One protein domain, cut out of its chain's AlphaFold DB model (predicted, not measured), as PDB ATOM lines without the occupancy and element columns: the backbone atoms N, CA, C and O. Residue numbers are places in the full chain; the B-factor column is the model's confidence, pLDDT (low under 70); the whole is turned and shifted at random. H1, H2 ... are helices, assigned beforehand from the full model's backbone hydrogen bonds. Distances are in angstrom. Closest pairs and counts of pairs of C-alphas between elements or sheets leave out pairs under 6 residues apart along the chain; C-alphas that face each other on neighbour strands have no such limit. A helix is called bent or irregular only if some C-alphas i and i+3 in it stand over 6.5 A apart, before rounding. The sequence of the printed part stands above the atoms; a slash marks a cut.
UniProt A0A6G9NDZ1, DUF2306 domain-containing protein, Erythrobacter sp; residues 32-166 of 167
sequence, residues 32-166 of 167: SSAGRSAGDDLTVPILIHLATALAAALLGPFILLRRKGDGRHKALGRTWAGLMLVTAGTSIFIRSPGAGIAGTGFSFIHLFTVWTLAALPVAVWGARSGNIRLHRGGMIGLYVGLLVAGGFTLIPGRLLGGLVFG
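This is residues 32 to 166 of the 167 residues of the protein "DUF2306 domain-containing protein" of Erythrobacter sp (UniProt A0A6G9NDZ1). Four long helices, H1 to H4, run alternately along an elongated body, each folding back beside the one before, and H4 returns to H1 at a steeper angle to close the ring. Short H5 lies beyond one end, where residues 32 to 43 and 92 to 107, without named elements, also lie. The printed part has 135 residues with five named helices, H1 to H5 in chain order, and no named strand: all helix. It is compact, radius of gyration of the C-alphas 16.1 A, spanning 50 by 27 by 22 A.

Start with H1, residues 44 to 65: it touches H2, residues 71 to 91, in a hairpin, closest at the C-alphas of His 49 and Thr 87, 4.7 A, at a shallow tilt of 30 degrees. H2 and H3, residues 108 to 128, form the next hairpin, closest at C-alphas 88 and 113, 4.9 A. H3 and H4, residues 132 to 152, form another, closest at C-alphas 123 and 135, 4.3 A. H2, H3 and H4 are an up-and-down bundle, each running against the one before. H4 touches H1 with residues 140 to 147 alone, closest at C-alphas 143 and 60, 6.7 A, at a steep tilt of 47 degrees. H5, residues 159 to 165, touches no helix but is near H4. Every O i to N i+4 pair is within hydrogen-bond range in H2, H4 and H5; H1 has 16 of 18, H3 13 of 17.

Find C-alpha 44 at (-5.833, -21.788, 127.819); H1 runs 32.5 A from there, only just irregular, with C-alphas 58 and 61 6.6 A apart. H2 spans 30.3 A, H3 31.6 A, H4 29.9 A; H5 ends at C-alpha 165, (13.276, -11.557, 122.731).

C-alphas 35 and 130 are farthest apart, 50.4 A. The printed part has no cut; H2 to H3 is a long link. Confidence is under 70 at residues 32 to 41, 97 to 99 and 103.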
ATOM      1  N   SER A  32       2.525 -14.743 112.079       55.94
ATOM      2  CA  SER A  32       1.081 -14.463 112.046       55.94
ATOM      3  C   SER A  32       0.559 -13.723 113.279       55.94
ATOM      4  O   SER A  32      -0.623 -13.835 113.603       55.94
ATOM      5  N   SER A  33       1.410 -12.955 113.966       53.34
ATOM      6  CA  SER A  33       0.993 -12.058 115.054       53.34
ATOM      7  C   SER A  33       1.203 -10.589 114.677       53.34
ATOM      8  O   SER A  33       2.070  -9.915 115.224       53.34
ATOM      9  N   ALA A  34       0.430 -10.071 113.723       47.47
ATOM     10  CA  ALA A  34       0.309  -8.624 113.576       47.47
ATOM     11  C   ALA A  34      -0.810  -8.129 114.513       47.47
ATOM     12  O   ALA A  34      -1.986  -8.328 114.222       47.47
ATOM     13  N   GLY A  35      -0.440  -7.508 115.643       50.22
ATOM     14  CA  GLY A  35      -1.284  -6.509 116.317       50.22
ATOM     15  C   GLY A  35      -2.114  -6.897 117.552       50.22
ATOM     16  O   GLY A  35      -3.032  -6.145 117.866       50.22
ATOM     17  N   ARG A  36      -1.843  -7.996 118.273       55.06
ATOM     18  CA  ARG A  36      -2.502  -8.279 119.574       55.06
ATOM     19  C   ARG A  36      -1.561  -8.057 120.754       55.06
ATOM     20  O   ARG A  36      -0.354  -8.247 120.632       55.06
ATOM     21  N   SER A  37      -2.114  -7.600 121.877       53.75
ATOM     22  CA  SER A  37      -1.357  -7.387 123.109       53.75
ATOM     23  C   SER A  37      -0.984  -8.735 123.742       53.75
ATOM     24  O   SER A  37      -1.756  -9.689 123.672       53.75
ATOM     25  N   ALA A  38       0.185  -8.829 124.387       57.69
ATOM     26  CA  ALA A  38       0.675 -10.086 124.971       57.69
ATOM     27  C   ALA A  38      -0.295 -10.723 125.991       57.69
ATOM     28  O   ALA A  38      -0.263 -11.936 126.191       57.69
ATOM     29  N   GLY A  39      -1.160  -9.920 126.624       58.22
ATOM     30  CA  GLY A  39      -2.177 -10.392 127.569       58.22
ATOM     31  C   GLY A  39      -3.367 -11.092 126.907       58.22
ATOM     32  O   GLY A  39      -3.895 -12.044 127.477       58.22
ATOM     33  N   ASP A  40      -3.745 -10.690 125.690       64.50
ATOM     34  CA  ASP A  40      -4.887 -11.265 124.962       64.50
ATOM     35  C   ASP A  40      -4.546 -12.610 124.297       64.50
ATOM     36  O   ASP A  40      -5.431 -13.412 123.986       64.50
ATOM     37  N   ASP A  41      -3.255 -12.880 124.100       69.50
ATOM     38  CA  ASP A  41      -2.761 -14.047 123.372       69.50
ATOM     39  C   ASP A  41      -2.462 -15.264 124.273       69.50
ATOM     40  O   ASP A  41      -2.246 -16.365 123.767       69.50
ATOM     41  N   LEU A  42      -2.494 -15.140 125.606       81.31
ATOM     42  CA  LEU A  42      -2.238 -16.250 126.545       81.31
ATOM     43  C   LEU A  42      -3.493 -17.084 126.831       81.31
ATOM     44  O   LEU A  42      -3.943 -17.247 127.964       81.31
ATOM     45  N   THR A  43      -4.069 -17.645 125.774       89.81
ATOM     46  CA  THR A  43      -5.256 -18.499 125.887       89.81
ATOM     47  C   THR A  43      -4.947 -19.837 126.575       89.81
ATOM     48  O   THR A  43      -3.827 -20.350 126.518       89.81
ATOM     49  N   VAL A  44      -5.964 -20.465 127.176       92.94
ATOM     50  CA  VAL A  44      -5.833 -21.788 127.819       92.94
ATOM     51  C   VAL A  44      -5.199 -22.843 126.890       92.94
ATOM     52  O   VAL A  44      -4.275 -23.526 127.338       92.94
ATOM     53  N   PRO A  45      -5.589 -22.976 125.601       93.69
ATOM     54  CA  PRO A  45      -4.924 -23.905 124.687       93.69
ATOM     55  C   PRO A  45      -3.429 -23.629 124.506       93.69
ATOM     56  O   PRO A  45      -2.651 -24.579 124.450       93.69
ATOM     57  N   ILE A  46      -3.018 -22.357 124.451       92.62
ATOM     58  CA  ILE A  46      -1.608 -21.964 124.315       92.62
ATOM     59  C   ILE A  46      -0.818 -22.362 125.560       92.62
ATOM     60  O   ILE A  46       0.255 -22.949 125.431       92.62
ATOM     61  N   LEU A  47      -1.360 -22.110 126.753       94.44
ATOM     62  CA  LEU A  47      -0.707 -22.474 128.012       94.44
ATOM     63  C   LEU A  47      -0.525 -23.988 128.142       94.44
ATOM     64  O   LEU A  47       0.572 -24.448 128.462       94.44
ATOM     65  N   ILE A  48      -1.573 -24.768 127.846       97.50
ATOM     66  CA  ILE A  48      -1.491 -26.234 127.888       97.50
ATOM     67  C   ILE A  48      -0.477 -26.727 126.852       97.50
ATOM     68  O   ILE A  48       0.402 -27.511 127.201       97.50
ATOM     69  N   HIS A  49      -0.560 -26.239 125.611       96.50
ATOM     70  CA  HIS A  49       0.359 -26.612 124.537       96.50
ATOM     71  C   HIS A  49       1.816 -26.339 124.910       96.50
ATOM     72  O   HIS A  49       2.661 -27.222 124.780       96.50
ATOM     73  N   LEU A  50       2.110 -25.127 125.391       96.00
ATOM     74  CA  LEU A  50       3.456 -24.721 125.775       96.00
ATOM     75  C   LEU A  50       3.981 -25.586 126.926       96.00
ATOM     76  O   LEU A  50       5.096 -26.102 126.842       96.00
ATOM     77  N   ALA A  51       3.170 -25.800 127.965       97.94
ATOM     78  CA  ALA A  51       3.553 -26.619 129.111       97.94
ATOM     79  C   ALA A  51       3.866 -28.067 128.702       97.94
ATOM     80  O   ALA A  51       4.907 -28.610 129.084       97.94
ATOM     81  N   THR A  52       3.010 -28.699 127.892       98.50
ATOM     82  CA  THR A  52       3.229 -30.086 127.462       98.50
ATOM     83  C   THR A  52       4.350 -30.215 126.437       98.50
ATOM     84  O   THR A  52       5.095 -31.195 126.486       98.50
ATOM     85  N   ALA A  53       4.528 -29.233 125.547       98.19
ATOM     86  CA  ALA A  53       5.638 -29.191 124.598       98.19
ATOM     87  C   ALA A  53       6.987 -29.070 125.316       98.19
ATOM     88  O   ALA A  53       7.898 -29.843 125.024       98.19
ATOM     89  N   LEU A  54       7.100 -28.161 126.292       98.12
ATOM     90  CA  LEU A  54       8.312 -27.997 127.099       98.12
ATOM     91  C   LEU A  54       8.616 -29.256 127.912       98.12
ATOM     92  O   LEU A  54       9.744 -29.748 127.884       98.12
ATOM     93  N   ALA A  55       7.610 -29.835 128.575       98.56
ATOM     94  CA  ALA A  55       7.784 -31.089 129.303       98.56
ATOM     95  C   ALA A  55       8.252 -32.228 128.377       98.56
ATOM     96  O   ALA A  55       9.165 -32.977 128.731       98.56
ATOM     97  N   ALA A  56       7.681 -32.347 127.172       98.56
ATOM     98  CA  ALA A  56       8.095 -33.343 126.183       98.56
ATOM     99  C   ALA A  56       9.519 -33.093 125.659       98.56
ATOM    100  O   ALA A  56      10.280 -34.050 125.481       98.56
ATOM    101  N   ALA A  57       9.891 -31.829 125.439       98.44
ATOM    102  CA  ALA A  57      11.218 -31.439 124.974       98.44
ATOM    103  C   ALA A  57      12.287 -31.772 126.020       98.44
ATOM    104  O   ALA A  57      13.307 -32.362 125.683       98.44
ATOM    105  N   LEU A  58      12.022 -31.486 127.297       98.44
ATOM    106  CA  LEU A  58      12.934 -31.805 128.396       98.44
ATOM    107  C   LEU A  58      13.026 -33.310 128.659       98.44
ATOM    108  O   LEU A  58      14.111 -33.824 128.911       98.44
ATOM    109  N   LEU A  59      11.911 -34.039 128.577       98.38
ATOM    110  CA  LEU A  59      11.875 -35.479 128.838       98.38
ATOM    111  C   LEU A  59      12.516 -36.311 127.707       98.38
ATOM    112  O   LEU A  59      13.088 -37.375 127.961       98.38
ATOM    113  N   GLY A  60      12.436 -35.840 126.461       97.50
ATOM    114  CA  GLY A  60      12.918 -36.552 125.274       97.50
ATOM    115  C   GLY A  60      14.379 -37.021 125.360       97.50
ATOM    116  O   GLY A  60      14.612 -38.225 125.218       97.50
ATOM    117  N   PRO A  61      15.368 -36.154 125.662       97.44
ATOM    118  CA  PRO A  61      16.773 -36.536 125.806       97.44
ATOM    119  C   PRO A  61      16.987 -37.643 126.834       97.44
ATOM    120  O   PRO A  61      17.681 -38.620 126.547       97.44
ATOM    121  N   PHE A  62      16.327 -37.560 127.995       97.19
ATOM    122  CA  PHE A  62      16.418 -38.604 129.016       97.19
ATOM    123  C   PHE A  62      15.958 -39.958 128.467       97.19
ATOM    124  O   PHE A  62      16.619 -40.969 128.703       97.19
ATOM    125  N   ILE A  63      14.874 -39.999 127.682       97.38
ATOM    126  CA  ILE A  63      14.375 -41.227 127.035       97.38
ATOM    127  C   ILE A  63      15.312 -41.707 125.918       97.38
ATOM    128  O   ILE A  63      15.541 -42.917 125.761       97.38
ATOM    129  N   LEU A  64      15.868 -40.780 125.141       95.81
ATOM    130  CA  LEU A  64      16.738 -41.070 124.003       95.81
ATOM    131  C   LEU A  64      18.140 -41.529 124.417       95.81
ATOM    132  O   LEU A  64      18.727 -42.330 123.691       95.81
ATOM    133  N   LEU A  65      18.628 -41.163 125.602       96.12
ATOM    134  CA  LEU A  65      19.958 -41.551 126.095       96.12
ATOM    135  C   LEU A  65      19.944 -42.776 127.019       96.12
ATOM    136  O   LEU A  65      20.894 -43.551 127.044       96.12
ATOM    137  N   ARG A  66      18.849 -43.017 127.745       95.06
ATOM    138  CA  ARG A  66      18.747 -44.148 128.686       95.06
ATOM    139  C   ARG A  66      18.712 -45.530 128.018       95.06
ATOM    140  O   ARG A  66      18.420 -45.660 126.828       95.06
ATOM    141  N   ARG A  67      18.884 -46.596 128.809       94.88
ATOM    142  CA  ARG A  67      18.712 -47.995 128.363       94.88
ATOM    143  C   ARG A  67      17.343 -48.208 127.698       94.88
ATOM    144  O   ARG A  67      16.323 -47.745 128.202       94.88
ATOM    145  N   LYS A  68      17.311 -48.888 126.552       94.00
ATOM    146  CA  LYS A  68      16.080 -49.139 125.785       94.00
ATOM    147  C   LYS A  68      15.408 -50.437 126.231       94.00
ATOM    148  O   LYS A  68      16.082 -51.365 126.666       94.00
ATOM    149  N   GLY A  69      14.082 -50.492 126.119       91.12
ATOM    150  CA  GLY A  69      13.292 -51.712 126.329       91.12
ATOM    151  C   GLY A  69      12.998 -52.116 127.783       91.12
ATOM    152  O   GLY A  69      12.164 -52.996 127.991       91.12
ATOM    153  N   ASP A  70      13.596 -51.467 128.788       95.62
ATOM    154  CA  ASP A  70      13.293 -51.719 130.205       95.62
ATOM    155  C   ASP A  70      11.932 -51.120 130.631       95.62
ATOM    156  O   ASP A  70      11.317 -50.322 129.918       95.62
ATOM    157  N   GLY A  71      11.431 -51.503 131.811       97.00
ATOM    158  CA  GLY A  71      10.137 -51.018 132.316       97.00
ATOM    159  C   GLY A  71      10.071 -49.489 132.415       97.00
ATOM    160  O   GLY A  71       9.079 -48.876 132.023       97.00
ATOM    161  N   ARG A  72      11.176 -48.865 132.835       97.31
ATOM    162  CA  ARG A  72      11.321 -47.407 132.903       97.31
ATOM    163  C   ARG A  72      11.292 -46.751 131.510       97.31
ATOM    164  O   ARG A  72      10.691 -45.692 131.376       97.31
ATOM    165  N   HIS A  73      11.849 -47.373 130.462       97.88
ATOM    166  CA  HIS A  73      11.760 -46.871 129.078       97.88
ATOM    167  C   HIS A  73      10.312 -46.807 128.639       97.88
ATOM    168  O   HIS A  73       9.869 -45.802 128.094       97.88
ATOM    169  N   LYS A  74       9.578 -47.889 128.909       97.44
ATOM    170  CA  LYS A  74       8.173 -48.017 128.534       97.44
ATOM    171  C   LYS A  74       7.311 -47.010 129.291       97.44
ATOM    172  O   LYS A  74       6.434 -46.411 128.682       97.44
ATOM    173  N   ALA A  75       7.556 -46.804 130.586       98.25
ATOM    174  CA  ALA A  75       6.836 -45.812 131.383       98.25
ATOM    175  C   ALA A  75       7.072 -44.388 130.856       98.25
ATOM    176  O   ALA A  75       6.122 -43.734 130.436       98.25
ATOM    177  N   LEU A  76       8.336 -43.955 130.765       98.19
ATOM    178  CA  LEU A  76       8.677 -42.610 130.288       98.19
ATOM    179  C   LEU A  76       8.241 -42.392 128.833       98.19
ATOM    180  O   LEU A  76       7.729 -41.331 128.500       98.19
ATOM    181  N   GLY A  77       8.386 -43.404 127.973       98.06
ATOM    182  CA  GLY A  77       7.940 -43.355 126.582       98.06
ATOM    183  C   GLY A  77       6.427 -43.179 126.439       98.06
ATOM    184  O   GLY A  77       5.989 -42.427 125.573       98.06
ATOM    185  N   ARG A  78       5.619 -43.810 127.306       98.44
ATOM    186  CA  ARG A  78       4.162 -43.592 127.345       98.44
ATOM    187  C   ARG A  78       3.815 -42.189 127.827       98.44
ATOM    188  O   ARG A  78       2.973 -41.550 127.207       98.44
ATOM    189  N   THR A  79       4.479 -41.706 128.879       98.62
ATOM    190  CA  THR A  79       4.308 -40.329 129.362       98.62
ATOM    191  C   THR A  79       4.631 -39.328 128.257       98.62
ATOM    192  O   THR A  79       3.816 -38.465 127.954       98.62
ATOM    193  N   TRP A  80       5.774 -39.493 127.589       98.69
ATOM    194  CA  TRP A  80       6.188 -38.636 126.484       98.69
ATOM    195  C   TRP A  80       5.213 -38.684 125.303       98.69
ATOM    196  O   TRP A  80       4.848 -37.640 124.773       98.69
ATOM    197  N   ALA A  81       4.720 -39.871 124.932       98.62
ATOM    198  CA  ALA A  81       3.699 -40.005 123.895       98.62
ATOM    199  C   ALA A  81       2.395 -39.279 124.278       98.62
ATOM    200  O   ALA A  81       1.817 -38.590 123.444       98.62
ATOM    201  N   GLY A  82       1.961 -39.382 125.538       98.69
ATOM    202  CA  GLY A  82       0.807 -38.641 126.053       98.69
ATOM    203  C   GLY A  82       0.999 -37.127 125.966       98.69
ATOM    204  O   GLY A  82       0.123 -36.436 125.452       98.69
ATOM    205  N   LEU A  83       2.167 -36.619 126.376       98.75
ATOM    206  CA  LEU A  83       2.505 -35.198 126.242       98.75
ATOM    207  C   LEU A  83       2.448 -34.748 124.778       98.75
ATOM    208  O   LEU A  83       1.820 -33.739 124.483       98.75
ATOM    209  N   MET A  84       3.026 -35.519 123.853       98.50
ATOM    210  CA  MET A  84       2.996 -35.207 122.419       98.50
ATOM    211  C   MET A  84       1.575 -35.187 121.843       98.50
ATOM    212  O   MET A  84       1.271 -34.321 121.024       98.50
ATOM    213  N   LEU A  85       0.694 -36.096 122.278       98.50
ATOM    214  CA  LEU A  85      -0.716 -36.090 121.871       98.50
ATOM    215  C   LEU A  85      -1.452 -34.852 122.384       98.50
ATOM    216  O   LEU A  85      -2.193 -34.240 121.620       98.50
ATOM    217  N   VAL A  86      -1.233 -34.456 123.643       98.62
ATOM    218  CA  VAL A  86      -1.844 -33.240 124.202       98.62
ATOM    219  C   VAL A  86      -1.306 -31.996 123.498       98.62
ATOM    220  O   VAL A  86      -2.097 -31.153 123.082       98.62
ATOM    221  N   THR A  87       0.007 -31.905 123.277       98.19
ATOM    222  CA  THR A  87       0.642 -30.817 122.518       98.19
ATOM    223  C   THR A  87       0.041 -30.703 121.116       98.19
ATOM    224  O   THR A  87      -0.415 -29.633 120.716       98.19
ATOM    225  N   ALA A  88      -0.029 -31.805 120.364       96.69
ATOM    226  CA  ALA A  88      -0.606 -31.788 119.024       96.69
ATOM    227  C   ALA A  88      -2.113 -31.475 119.055       96.69
ATOM    228  O   ALA A  88      -2.572 -30.624 118.300       96.69
ATOM    229  N   GLY A  89      -2.884 -32.078 119.961       97.19
ATOM    230  CA  GLY A  89      -4.322 -31.827 120.080       97.19
ATOM    231  C   GLY A  89      -4.648 -30.369 120.408       97.19
ATOM    232  O   GLY A  89      -5.483 -29.756 119.749       97.19
ATOM    233  N   THR A  90      -3.939 -29.780 121.371       96.56
ATOM    234  CA  THR A  90      -4.123 -28.370 121.751       96.56
ATOM    235  C   THR A  90      -3.705 -27.406 120.645       96.56
ATOM    236  O   THR A  90      -4.373 -26.390 120.459       96.56
ATOM    237  N   SER A  91      -2.687 -27.747 119.843       92.94
ATOM    238  CA  SER A  91      -2.254 -26.911 118.712       92.94
ATOM    239  C   SER A  91      -3.346 -26.671 117.668       92.94
ATOM    240  O   SER A  91      -3.353 -25.618 117.046       92.94
ATOM    241  N   ILE A  92      -4.320 -27.580 117.520       92.38
ATOM    242  CA  ILE A  92      -5.448 -27.422 116.583       92.38
ATOM    243  C   ILE A  92      -6.264 -26.156 116.901       92.38
ATOM    244  O   ILE A  92      -6.845 -25.535 116.010       92.38
ATOM    245  N   PHE A  93      -6.291 -25.750 118.173       90.75
ATOM    246  CA  PHE A  93      -7.011 -24.569 118.637       90.75
ATOM    247  C   PHE A  93      -6.169 -23.285 118.573       90.75
ATOM    248  O   PHE A  93      -6.731 -22.197 118.690       90.75
ATOM    249  N   ILE A  94      -4.856 -23.381 118.338       87.56
ATOM    250  CA  ILE A  94      -3.928 -22.242 118.292       87.56
ATOM    251  C   ILE A  94      -3.868 -21.700 116.863       87.56
ATOM    252  O   ILE A  94      -2.958 -21.989 116.090       87.56
ATOM    253  N   ARG A  95      -4.874 -20.909 116.495       83.19
ATOM    254  CA  ARG A  95      -5.046 -20.387 115.134       83.19
ATOM    255  C   ARG A  95      -5.016 -18.865 115.118       83.19
ATOM    256  O   ARG A  95      -5.374 -18.220 116.101       83.19
ATOM    257  N   SER A  96      -4.659 -18.298 113.970       74.38
ATOM    258  CA  SER A  96      -4.713 -16.852 113.718       74.38
ATOM    259  C   SER A  96      -5.786 -16.556 112.659       74.38
ATOM    260  O   SER A  96      -5.437 -16.471 111.485       74.38
ATOM    261  N   PRO A  97      -7.084 -16.438 113.015       63.78
ATOM    262  CA  PRO A  97      -8.151 -16.187 112.041       63.78
ATOM    263  C   PRO A  97      -7.851 -14.969 111.155       63.78
ATOM    264  O   PRO A  97      -7.424 -13.938 111.670       63.78
ATOM    265  N   GLY A  98      -8.048 -15.097 109.839       60.91
ATOM    266  CA  GLY A  98      -7.702 -14.055 108.859       60.91
ATOM    267  C   GLY A  98      -6.218 -14.005 108.460       60.91
ATOM    268  O   GLY A  98      -5.860 -13.258 107.557       60.91
ATOM    269  N   ALA A  99      -5.367 -14.826 109.081       66.44
ATOM    270  CA  ALA A  99      -3.957 -15.023 108.737       66.44
ATOM    271  C   ALA A  99      -3.646 -16.521 108.517       66.44
ATOM    272  O   ALA A  99      -4.534 -17.376 108.561       66.44
ATOM    273  N   GLY A 100      -2.380 -16.863 108.256       70.94
ATOM    274  CA  GLY A 100      -1.967 -18.233 107.924       70.94
ATOM    275  C   GLY A 100      -2.215 -18.600 106.457       70.94
ATOM    276  O   GLY A 100      -2.541 -17.737 105.641       70.94
ATOM    277  N   ILE A 101      -2.053 -19.884 106.122       73.94
ATOM    278  CA  ILE A 101      -2.056 -20.388 104.741       73.94
ATOM    279  C   ILE A 101      -3.381 -20.010 104.082       73.94
ATOM    280  O   ILE A 101      -4.426 -20.519 104.484       73.94
ATOM    281  N   ALA A 102      -3.331 -19.096 103.110       73.56
ATOM    282  CA  ALA A 102      -4.495 -18.577 102.392       73.56
ATOM    283  C   ALA A 102      -5.645 -18.078 103.305       73.56
ATOM    284  O   ALA A 102      -6.816 -18.216 102.965       73.56
ATOM    285  N   GLY A 103      -5.329 -17.538 104.493       69.94
ATOM    286  CA  GLY A 103      -6.327 -16.999 105.432       69.94
ATOM    287  C   GLY A 103      -7.102 -18.048 106.243       69.94
ATOM    288  O   GLY A 103      -8.036 -17.702 106.964       69.94
ATOM    289  N   THR A 104      -6.712 -19.325 106.176       77.38
ATOM    290  CA  THR A 104      -7.384 -20.441 106.879       77.38
ATOM    291  C   THR A 104      -7.264 -20.400 108.407       77.38
ATOM    292  O   THR A 104      -7.919 -21.175 109.105       77.38
ATOM    293  N   GLY A 105      -6.393 -19.552 108.952       77.69
ATOM    294  CA  GLY A 105      -6.026 -19.541 110.364       77.69
ATOM    295  C   GLY A 105      -4.955 -20.560 110.751       77.69
ATOM    296  O   GLY A 105      -4.407 -20.463 111.851       77.69
ATOM    297  N   PHE A 106      -4.610 -21.497 109.861       81.62
ATOM    298  CA  PHE A 106      -3.557 -22.486 110.072       81.62
ATOM    299  C   PHE A 106      -2.261 -22.047 109.394       81.62
ATOM    300  O   PHE A 106      -2.202 -21.847 108.185       81.62
ATOM    301  N   SER A 107      -1.181 -21.926 110.163       81.44
ATOM    302  CA  SER A 107       0.158 -21.718 109.598       81.44
ATOM    303  C   SER A 107       0.844 -23.031 109.229       81.44
ATOM    304  O   SER A 107       0.517 -24.060 109.814       81.44
ATOM    305  N   PHE A 108       1.906 -22.980 108.419       81.88
ATOM    306  CA  PHE A 108       2.731 -24.146 108.055       81.88
ATOM    307  C   PHE A 108       3.219 -24.996 109.240       81.88
ATOM    308  O   PHE A 108       3.340 -26.209 109.105       81.88
ATOM    309  N   ILE A 109       3.418 -24.404 110.425       85.50
ATOM    310  CA  ILE A 109       3.778 -25.154 111.643       85.50
ATOM    311  C   ILE A 109       2.709 -26.209 112.013       85.50
ATOM    312  O   ILE A 109       3.051 -27.255 112.552       85.50
ATOM    313  N   HIS A 110       1.436 -26.024 111.644       87.75
ATOM    314  CA  HIS A 110       0.370 -27.008 111.893       87.75
ATOM    315  C   HIS A 110       0.529 -28.303 111.087       87.75
ATOM    316  O   HIS A 110      -0.086 -29.316 111.420       87.75
ATOM    317  N   LEU A 111       1.395 -28.334 110.071       87.50
ATOM    318  CA  LEU A 111       1.763 -29.594 109.423       87.50
ATOM    319  C   LEU A 111       2.446 -30.550 110.414       87.50
ATOM    320  O   LEU A 111       2.240 -31.761 110.330       87.50
ATOM    321  N   PHE A 112       3.170 -30.026 111.414       88.44
ATOM    322  CA  PHE A 112       3.731 -30.841 112.496       88.44
ATOM    323  C   PHE A 112       2.648 -31.472 113.374       88.44
ATOM    324  O   PHE A 112       2.871 -32.558 113.906       88.44
ATOM    325  N   THR A 113       1.470 -30.854 113.495       92.06
ATOM    326  CA  THR A 113       0.320 -31.434 114.199       92.06
ATOM    327  C   THR A 113      -0.154 -32.698 113.494       92.06
ATOM    328  O   THR A 113      -0.215 -33.760 114.112       92.06
ATOM    329  N   VAL A 114      -0.416 -32.605 112.188       91.25
ATOM    330  CA  VAL A 114      -0.862 -33.745 111.370       91.25
ATOM    331  C   VAL A 114       0.193 -34.848 111.371       91.25
ATOM    332  O   VAL A 114      -0.118 -36.008 111.647       91.25
ATOM    333  N   TRP A 115       1.456 -34.477 111.147       90.56
ATOM    334  CA  TRP A 115       2.578 -35.408 111.204       90.56
ATOM    335  C   TRP A 115       2.665 -36.115 112.559       90.56
ATOM    336  O   TRP A 115       2.798 -37.333 112.602       90.56
ATOM    337  N   THR A 116       2.553 -35.379 113.668       95.25
ATOM    338  CA  THR A 116       2.648 -35.950 115.018       95.25
ATOM    339  C   THR A 116       1.518 -36.934 115.292       95.25
ATOM    340  O   THR A 116       1.779 -38.047 115.749       95.25
ATOM    341  N   LEU A 117       0.276 -36.558 114.973       94.94
ATOM    342  CA  LEU A 117      -0.900 -37.404 115.191       94.94
ATOM    343  C   LEU A 117      -0.880 -38.677 114.331       94.94
ATOM    344  O   LEU A 117      -1.399 -39.699 114.771       94.94
ATOM    345  N   ALA A 118      -0.248 -38.650 113.155       92.75
ATOM    346  CA  ALA A 118      -0.094 -39.827 112.300       92.75
ATOM    347  C   ALA A 118       1.127 -40.688 112.674       92.75
ATOM    348  O   ALA A 118       1.021 -41.905 112.842       92.75
ATOM    349  N   ALA A 119       2.303 -40.075 112.827       89.75
ATOM    350  CA  ALA A 119       3.560 -40.793 113.015       89.75
ATOM    351  C   ALA A 119       3.694 -41.404 114.416       89.75
ATOM    352  O   ALA A 119       4.312 -42.461 114.556       89.75
ATOM    353  N   LEU A 120       3.113 -40.793 115.455       97.19
ATOM    354  CA  LEU A 120       3.215 -41.311 116.820       97.19
ATOM    355  C   LEU A 120       2.510 -42.669 116.994       97.19
ATOM    356  O   LEU A 120       3.171 -43.600 117.469       97.19
ATOM    357  N   PRO A 121       1.245 -42.866 116.566       95.69
ATOM    358  CA  PRO A 121       0.620 -44.189 116.566       95.69
ATOM    359  C   PRO A 121       1.409 -45.230 115.767       95.69
ATOM    360  O   PRO A 121       1.594 -46.346 116.253       95.69
ATOM    361  N   VAL A 122       1.934 -44.865 114.592       94.75
ATOM    362  CA  VAL A 122       2.750 -45.760 113.754       94.75
ATOM    363  C   VAL A 122       4.044 -46.164 114.469       94.75
ATOM    364  O   VAL A 122       4.392 -47.346 114.502       94.75
ATOM    365  N   ALA A 123       4.737 -45.219 115.109       93.62
ATOM    366  CA  ALA A 123       5.955 -45.489 115.870       93.62
ATOM    367  C   ALA A 123       5.686 -46.388 117.088       93.62
ATOM    368  O   ALA A 123       6.481 -47.280 117.401       93.62
ATOM    369  N   VAL A 124       4.560 -46.187 117.779       97.31
ATOM    370  CA  VAL A 124       4.138 -47.041 118.901       97.31
ATOM    371  C   VAL A 124       3.732 -48.431 118.406       97.31
ATOM    372  O   VAL A 124       4.085 -49.429 119.037       97.31
ATOM    373  N   TRP A 125       3.036 -48.525 117.273       96.69
ATOM    374  CA  TRP A 125       2.691 -49.802 116.652       96.69
ATOM    375  C   TRP A 125       3.940 -50.588 116.253       96.69
ATOM    376  O   TRP A 125       4.018 -51.771 116.568       96.69
ATOM    377  N   GLY A 126       4.961 -49.924 115.699       95.88
ATOM    378  CA  GLY A 126       6.264 -50.532 115.419       95.88
ATOM    379  C   GLY A 126       6.904 -51.187 116.647       95.88
ATOM    380  O   GLY A 126       7.446 -52.282 116.550       95.88
ATOM    381  N   ALA A 127       6.783 -50.584 117.835       97.06
ATOM    382  CA  ALA A 127       7.266 -51.218 119.064       97.06
ATOM    383  C   ALA A 127       6.450 -52.463 119.445       97.06
ATOM    384  O   ALA A 127       7.018 -53.445 119.917       97.06
ATOM    385  N   ARG A 128       5.124 -52.426 119.251       95.81
ATOM    386  CA  ARG A 128       4.221 -53.544 119.577       95.81
ATOM    387  C   ARG A 128       4.383 -54.729 118.627       95.81
ATOM    388  O   ARG A 128       4.263 -55.861 119.073       95.81
ATOM    389  N   SER A 129       4.680 -54.475 117.355       96.94
ATOM    390  CA  SER A 129       4.908 -55.508 116.337       96.94
ATOM    391  C   SER A 129       6.346 -56.038 116.304       96.94
ATOM    392  O   SER A 129       6.686 -56.837 115.439       96.94
ATOM    393  N   GLY A 130       7.215 -55.583 117.214       97.12
ATOM    394  CA  GLY A 130       8.631 -55.962 117.235       97.12
ATOM    395  C   GLY A 130       9.494 -55.253 116.184       97.12
ATOM    396  O   GLY A 130      10.710 -55.442 116.161       97.12
ATOM    397  N   ASN A 131       8.921 -54.375 115.353       97.50
ATOM    398  CA  ASN A 131       9.666 -53.539 114.414       97.50
ATOM    399  C   ASN A 131      10.319 -52.333 115.121       97.50
ATOM    400  O   ASN A 131       9.890 -51.177 115.023       97.50
ATOM    401  N   ILE A 132      11.418 -52.609 115.827       97.25
ATOM    402  CA  ILE A 132      12.157 -51.603 116.604       97.25
ATOM    403  C   ILE A 132      12.788 -50.529 115.713       97.25
ATOM    404  O   ILE A 132      12.939 -49.386 116.147       97.25
ATOM    405  N   ARG A 133      13.117 -50.850 114.455       94.88
ATOM    406  CA  ARG A 133      13.641 -49.867 113.499       94.88
ATOM    407  C   ARG A 133      12.597 -48.793 113.188       94.88
ATOM    408  O   ARG A 133      12.934 -47.611 113.243       94.88
ATOM    409  N   LEU A 134      11.346 -49.193 112.938       90.75
ATOM    410  CA  LEU A 134      10.223 -48.270 112.740       90.75
ATOM    411  C   LEU A 134       9.968 -47.429 113.995       90.75
ATOM    412  O   LEU A 134       9.881 -46.207 113.903       90.75
ATOM    413  N   HIS A 135       9.927 -48.065 115.170       97.94
ATOM    414  CA  HIS A 135       9.760 -47.355 116.437       97.94
ATOM    415  C   HIS A 135      10.852 -46.302 116.652       97.94
ATOM    416  O   HIS A 135      10.558 -45.131 116.872       97.94
ATOM    417  N   ARG A 136      12.126 -46.698 116.548       96.50
ATOM    418  CA  ARG A 136      13.268 -45.808 116.773       96.50
ATOM    419  C   ARG A 136      13.278 -44.646 115.785       96.50
ATOM    420  O   ARG A 136      13.456 -43.511 116.211       96.50
ATOM    421  N   GLY A 137      13.089 -44.926 114.494       94.00
ATOM    422  CA  GLY A 137      13.039 -43.893 113.459       94.00
ATOM    423  C   GLY A 137      11.907 -42.895 113.700       94.00
ATOM    424  O   GLY A 137      12.150 -41.691 113.708       94.00
ATOM    425  N   GLY A 138      10.701 -43.395 113.991       94.56
ATOM    426  CA  GLY A 138       9.536 -42.560 114.279       94.56
ATOM    427  C   GLY A 138       9.710 -41.694 115.528       94.56
ATOM    428  O   GLY A 138       9.478 -40.491 115.468       94.56
ATOM    429  N   MET A 139      10.188 -42.261 116.642       97.81
ATOM    430  CA  MET A 139      10.384 -41.503 117.888       97.81
ATOM    431  C   MET A 139      11.476 -40.434 117.755       97.81
ATOM    432  O   MET A 139      11.303 -39.326 118.257       97.81
ATOM    433  N   ILE A 140      12.581 -40.731 117.056       96.88
ATOM    434  CA  ILE A 140      13.623 -39.730 116.769       96.88
ATOM    435  C   ILE A 140      13.061 -38.627 115.870       96.88
ATOM    436  O   ILE A 140      13.237 -37.452 116.179       96.88
ATOM    437  N   GLY A 141      12.359 -38.990 114.792       93.38
ATOM    438  CA  GLY A 141      11.759 -38.023 113.871       93.38
ATOM    439  C   GLY A 141      10.756 -37.095 114.558       93.38
ATOM    440  O   GLY A 141      10.798 -35.889 114.349       93.38
ATOM    441  N   LEU A 142       9.904 -37.633 115.434       96.88
ATOM    442  CA  LEU A 142       8.963 -36.847 116.236       96.88
ATOM    443  C   LEU A 142       9.671 -35.907 117.217       96.88
ATOM    444  O   LEU A 142       9.252 -34.763 117.363       96.88
ATOM    445  N   TYR A 143      10.747 -36.360 117.867       98.06
ATOM    446  CA  TYR A 143      11.520 -35.513 118.772       98.06
ATOM    447  C   TYR A 143      12.246 -34.382 118.028       98.06
ATOM    448  O   TYR A 143      12.192 -33.232 118.454       98.06
ATOM    449  N   VAL A 144      12.868 -34.672 116.882       96.56
ATOM    450  CA  VAL A 144      13.461 -33.636 116.019       96.56
ATOM    451  C   VAL A 144      12.386 -32.664 115.534       96.56
ATOM    452  O   VAL A 144      12.588 -31.455 115.598       96.56
ATOM    453  N   GLY A 145      11.226 -33.174 115.114       91.75
ATOM    454  CA  GLY A 145      10.086 -32.354 114.710       91.75
ATOM    455  C   GLY A 145       9.603 -31.421 115.820       91.75
ATOM    456  O   GLY A 145       9.354 -30.252 115.547       91.75
ATOM    457  N   LEU A 146       9.549 -31.894 117.070       97.31
ATOM    458  CA  LEU A 146       9.237 -31.066 118.240       97.31
ATOM    459  C   LEU A 146      10.225 -29.900 118.392       97.31
ATOM    460  O   LEU A 146       9.799 -28.764 118.586       97.31
ATOM    461  N   LEU A 147      11.532 -30.160 118.273       97.00
ATOM    462  CA  LEU A 147      12.555 -29.115 118.389       97.00
ATOM    463  C   LEU A 147      12.487 -28.108 117.236       97.00
ATOM    464  O   LEU A 147      12.586 -26.906 117.465       97.00
ATOM    465  N   VAL A 148      12.281 -28.588 116.007       92.44
ATOM    466  CA  VAL A 148      12.137 -27.730 114.821       92.44
ATOM    467  C   VAL A 148      10.881 -26.864 114.932       92.44
ATOM    468  O   VAL A 148      10.956 -25.657 114.719       92.44
ATOM    469  N   ALA A 149       9.742 -27.447 115.321       89.88
ATOM    470  CA  ALA A 149       8.506 -26.707 115.560       89.88
ATOM    471  C   ALA A 149       8.693 -25.649 116.656       89.88
ATOM    472  O   ALA A 149       8.314 -24.499 116.451       89.88
ATOM    473  N   GLY A 150       9.347 -26.007 117.769       92.44
ATOM    474  CA  GLY A 150       9.720 -25.071 118.831       92.44
ATOM    475  C   GLY A 150      10.585 -23.917 118.316       92.44
ATOM    476  O   GLY A 150      10.265 -22.759 118.568       92.44
ATOM    477  N   GLY A 151      11.610 -24.203 117.511       92.12
ATOM    478  CA  GLY A 151      12.438 -23.178 116.868       92.12
ATOM    479  C   GLY A 151      11.631 -22.226 115.980       92.12
ATOM    480  O   GLY A 151      11.814 -21.013 116.050       92.12
ATOM    481  N   PHE A 152      10.663 -22.738 115.215       88.19
ATOM    482  CA  PHE A 152       9.773 -21.892 114.416       88.19
ATOM    483  C   PHE A 152       8.876 -20.976 115.256       88.19
ATOM    484  O   PHE A 152       8.447 -19.942 114.754       88.19
ATOM    485  N   THR A 153       8.589 -21.303 116.519       87.44
ATOM    486  CA  THR A 153       7.830 -20.395 117.401       87.44
ATOM    487  C   THR A 153       8.643 -19.186 117.876       87.44
ATOM    488  O   THR A 153       8.061 -18.224 118.371       87.44
ATOM    489  N   LEU A 154       9.968 -19.228 117.706       89.00
ATOM    490  CA  LEU A 154      10.910 -18.201 118.147       89.00
ATOM    491  C   LEU A 154      11.305 -17.216 117.043       89.00
ATOM    492  O   LEU A 154      12.099 -16.321 117.298       89.00
ATOM    493  N   ILE A 155      10.795 -17.367 115.822       84.69
ATOM    494  CA  ILE A 155      11.060 -16.404 114.746       84.69
ATOM    495  C   ILE A 155      10.268 -15.098 114.976       84.69
ATOM    496  O   ILE A 155       9.227 -15.129 115.642       84.69
ATOM    497  N   PRO A 156      10.698 -13.961 114.396       81.38
ATOM    498  CA  PRO A 156       9.960 -12.702 114.484       81.38
ATOM    499  C   PRO A 156       8.499 -12.822 114.027       81.38
ATOM    500  O   PRO A 156       8.194 -13.521 113.061       81.38
ATOM    501  N   GLY A 157       7.586 -12.140 114.725       77.19
ATOM    502  CA  GLY A 157       6.141 -12.192 114.448       77.19
ATOM    503  C   GLY A 157       5.441 -13.484 114.900       77.19
ATOM    504  O   GLY A 157       4.396 -13.864 114.355       77.19
ATOM    505  N   ARG A 158       6.023 -14.174 115.889       81.81
ATOM    506  CA  ARG A 158       5.386 -15.232 116.681       81.81
ATOM    507  C   ARG A 158       5.347 -14.853 118.155       81.81
ATOM    508  O   ARG A 158       6.300 -14.271 118.665       81.81
ATOM    509  N   LEU A 159       4.277 -15.276 118.832       84.94
ATOM    510  CA  LEU A 159       4.027 -14.985 120.247       84.94
ATOM    511  C   LEU A 159       5.221 -15.335 121.144       84.94
ATOM    512  O   LEU A 159       5.716 -14.471 121.857       84.94
ATOM    513  N   LEU A 160       5.708 -16.583 121.099       86.94
ATOM    514  CA  LEU A 160       6.786 -17.013 121.995       86.94
ATOM    515  C   LEU A 160       8.098 -16.270 121.709       86.94
ATOM    516  O   LEU A 160       8.788 -15.880 122.643       86.94
ATOM    517  N   GLY A 161       8.413 -16.023 120.436       86.94
ATOM    518  CA  GLY A 161       9.539 -15.183 120.041       86.94
ATOM    519  C   GLY A 161       9.452 -13.763 120.610       86.94
ATOM    520  O   GLY A 161      10.404 -13.296 121.226       86.94
ATOM    521  N   GLY A 162       8.293 -13.107 120.483       85.31
ATOM    522  CA  GLY A 162       8.068 -11.775 121.058       85.31
ATOM    523  C   GLY A 162       8.225 -11.761 122.581       85.31
ATOM    524  O   GLY A 162       8.879 -10.879 123.126       85.31
ATOM    525  N   LEU A 163       7.721 -12.789 123.274       86.50
ATOM    526  CA  LEU A 163       7.873 -12.920 124.729       86.50
ATOM    527  C   LEU A 163       9.327 -13.146 125.173       86.50
ATOM    528  O   LEU A 163       9.722 -12.651 126.224       86.50
ATOM    529  N   VAL A 164      10.113 -13.914 124.413       89.06
ATOM    530  CA  VAL A 164      11.497 -14.267 124.777       89.06
ATOM    531  C   VAL A 164      12.486 -13.156 124.425       89.06
ATOM    532  O   VAL A 164      13.433 -12.928 125.173       89.06
ATOM    533  N   PHE A 165      12.289 -12.480 123.293       88.38
ATOM    534  CA  PHE A 165      13.276 -11.557 122.731       88.38
ATOM    535  C   PHE A 165      12.819 -10.092 122.679       88.38
ATOM    536  O   PHE A 165      13.654  -9.221 122.448       88.38
ATOM    537  N   GLY A 166      11.538  -9.802 122.921       79.25
ATOM    538  CA  GLY A 166      11.029  -8.438 123.098       79.25
ATOM    539  C   GLY A 166      10.919  -7.594 121.826       79.25
ATOM    540  O   GLY A 166      10.970  -6.370 121.925       79.25
TER     541      GLY A 166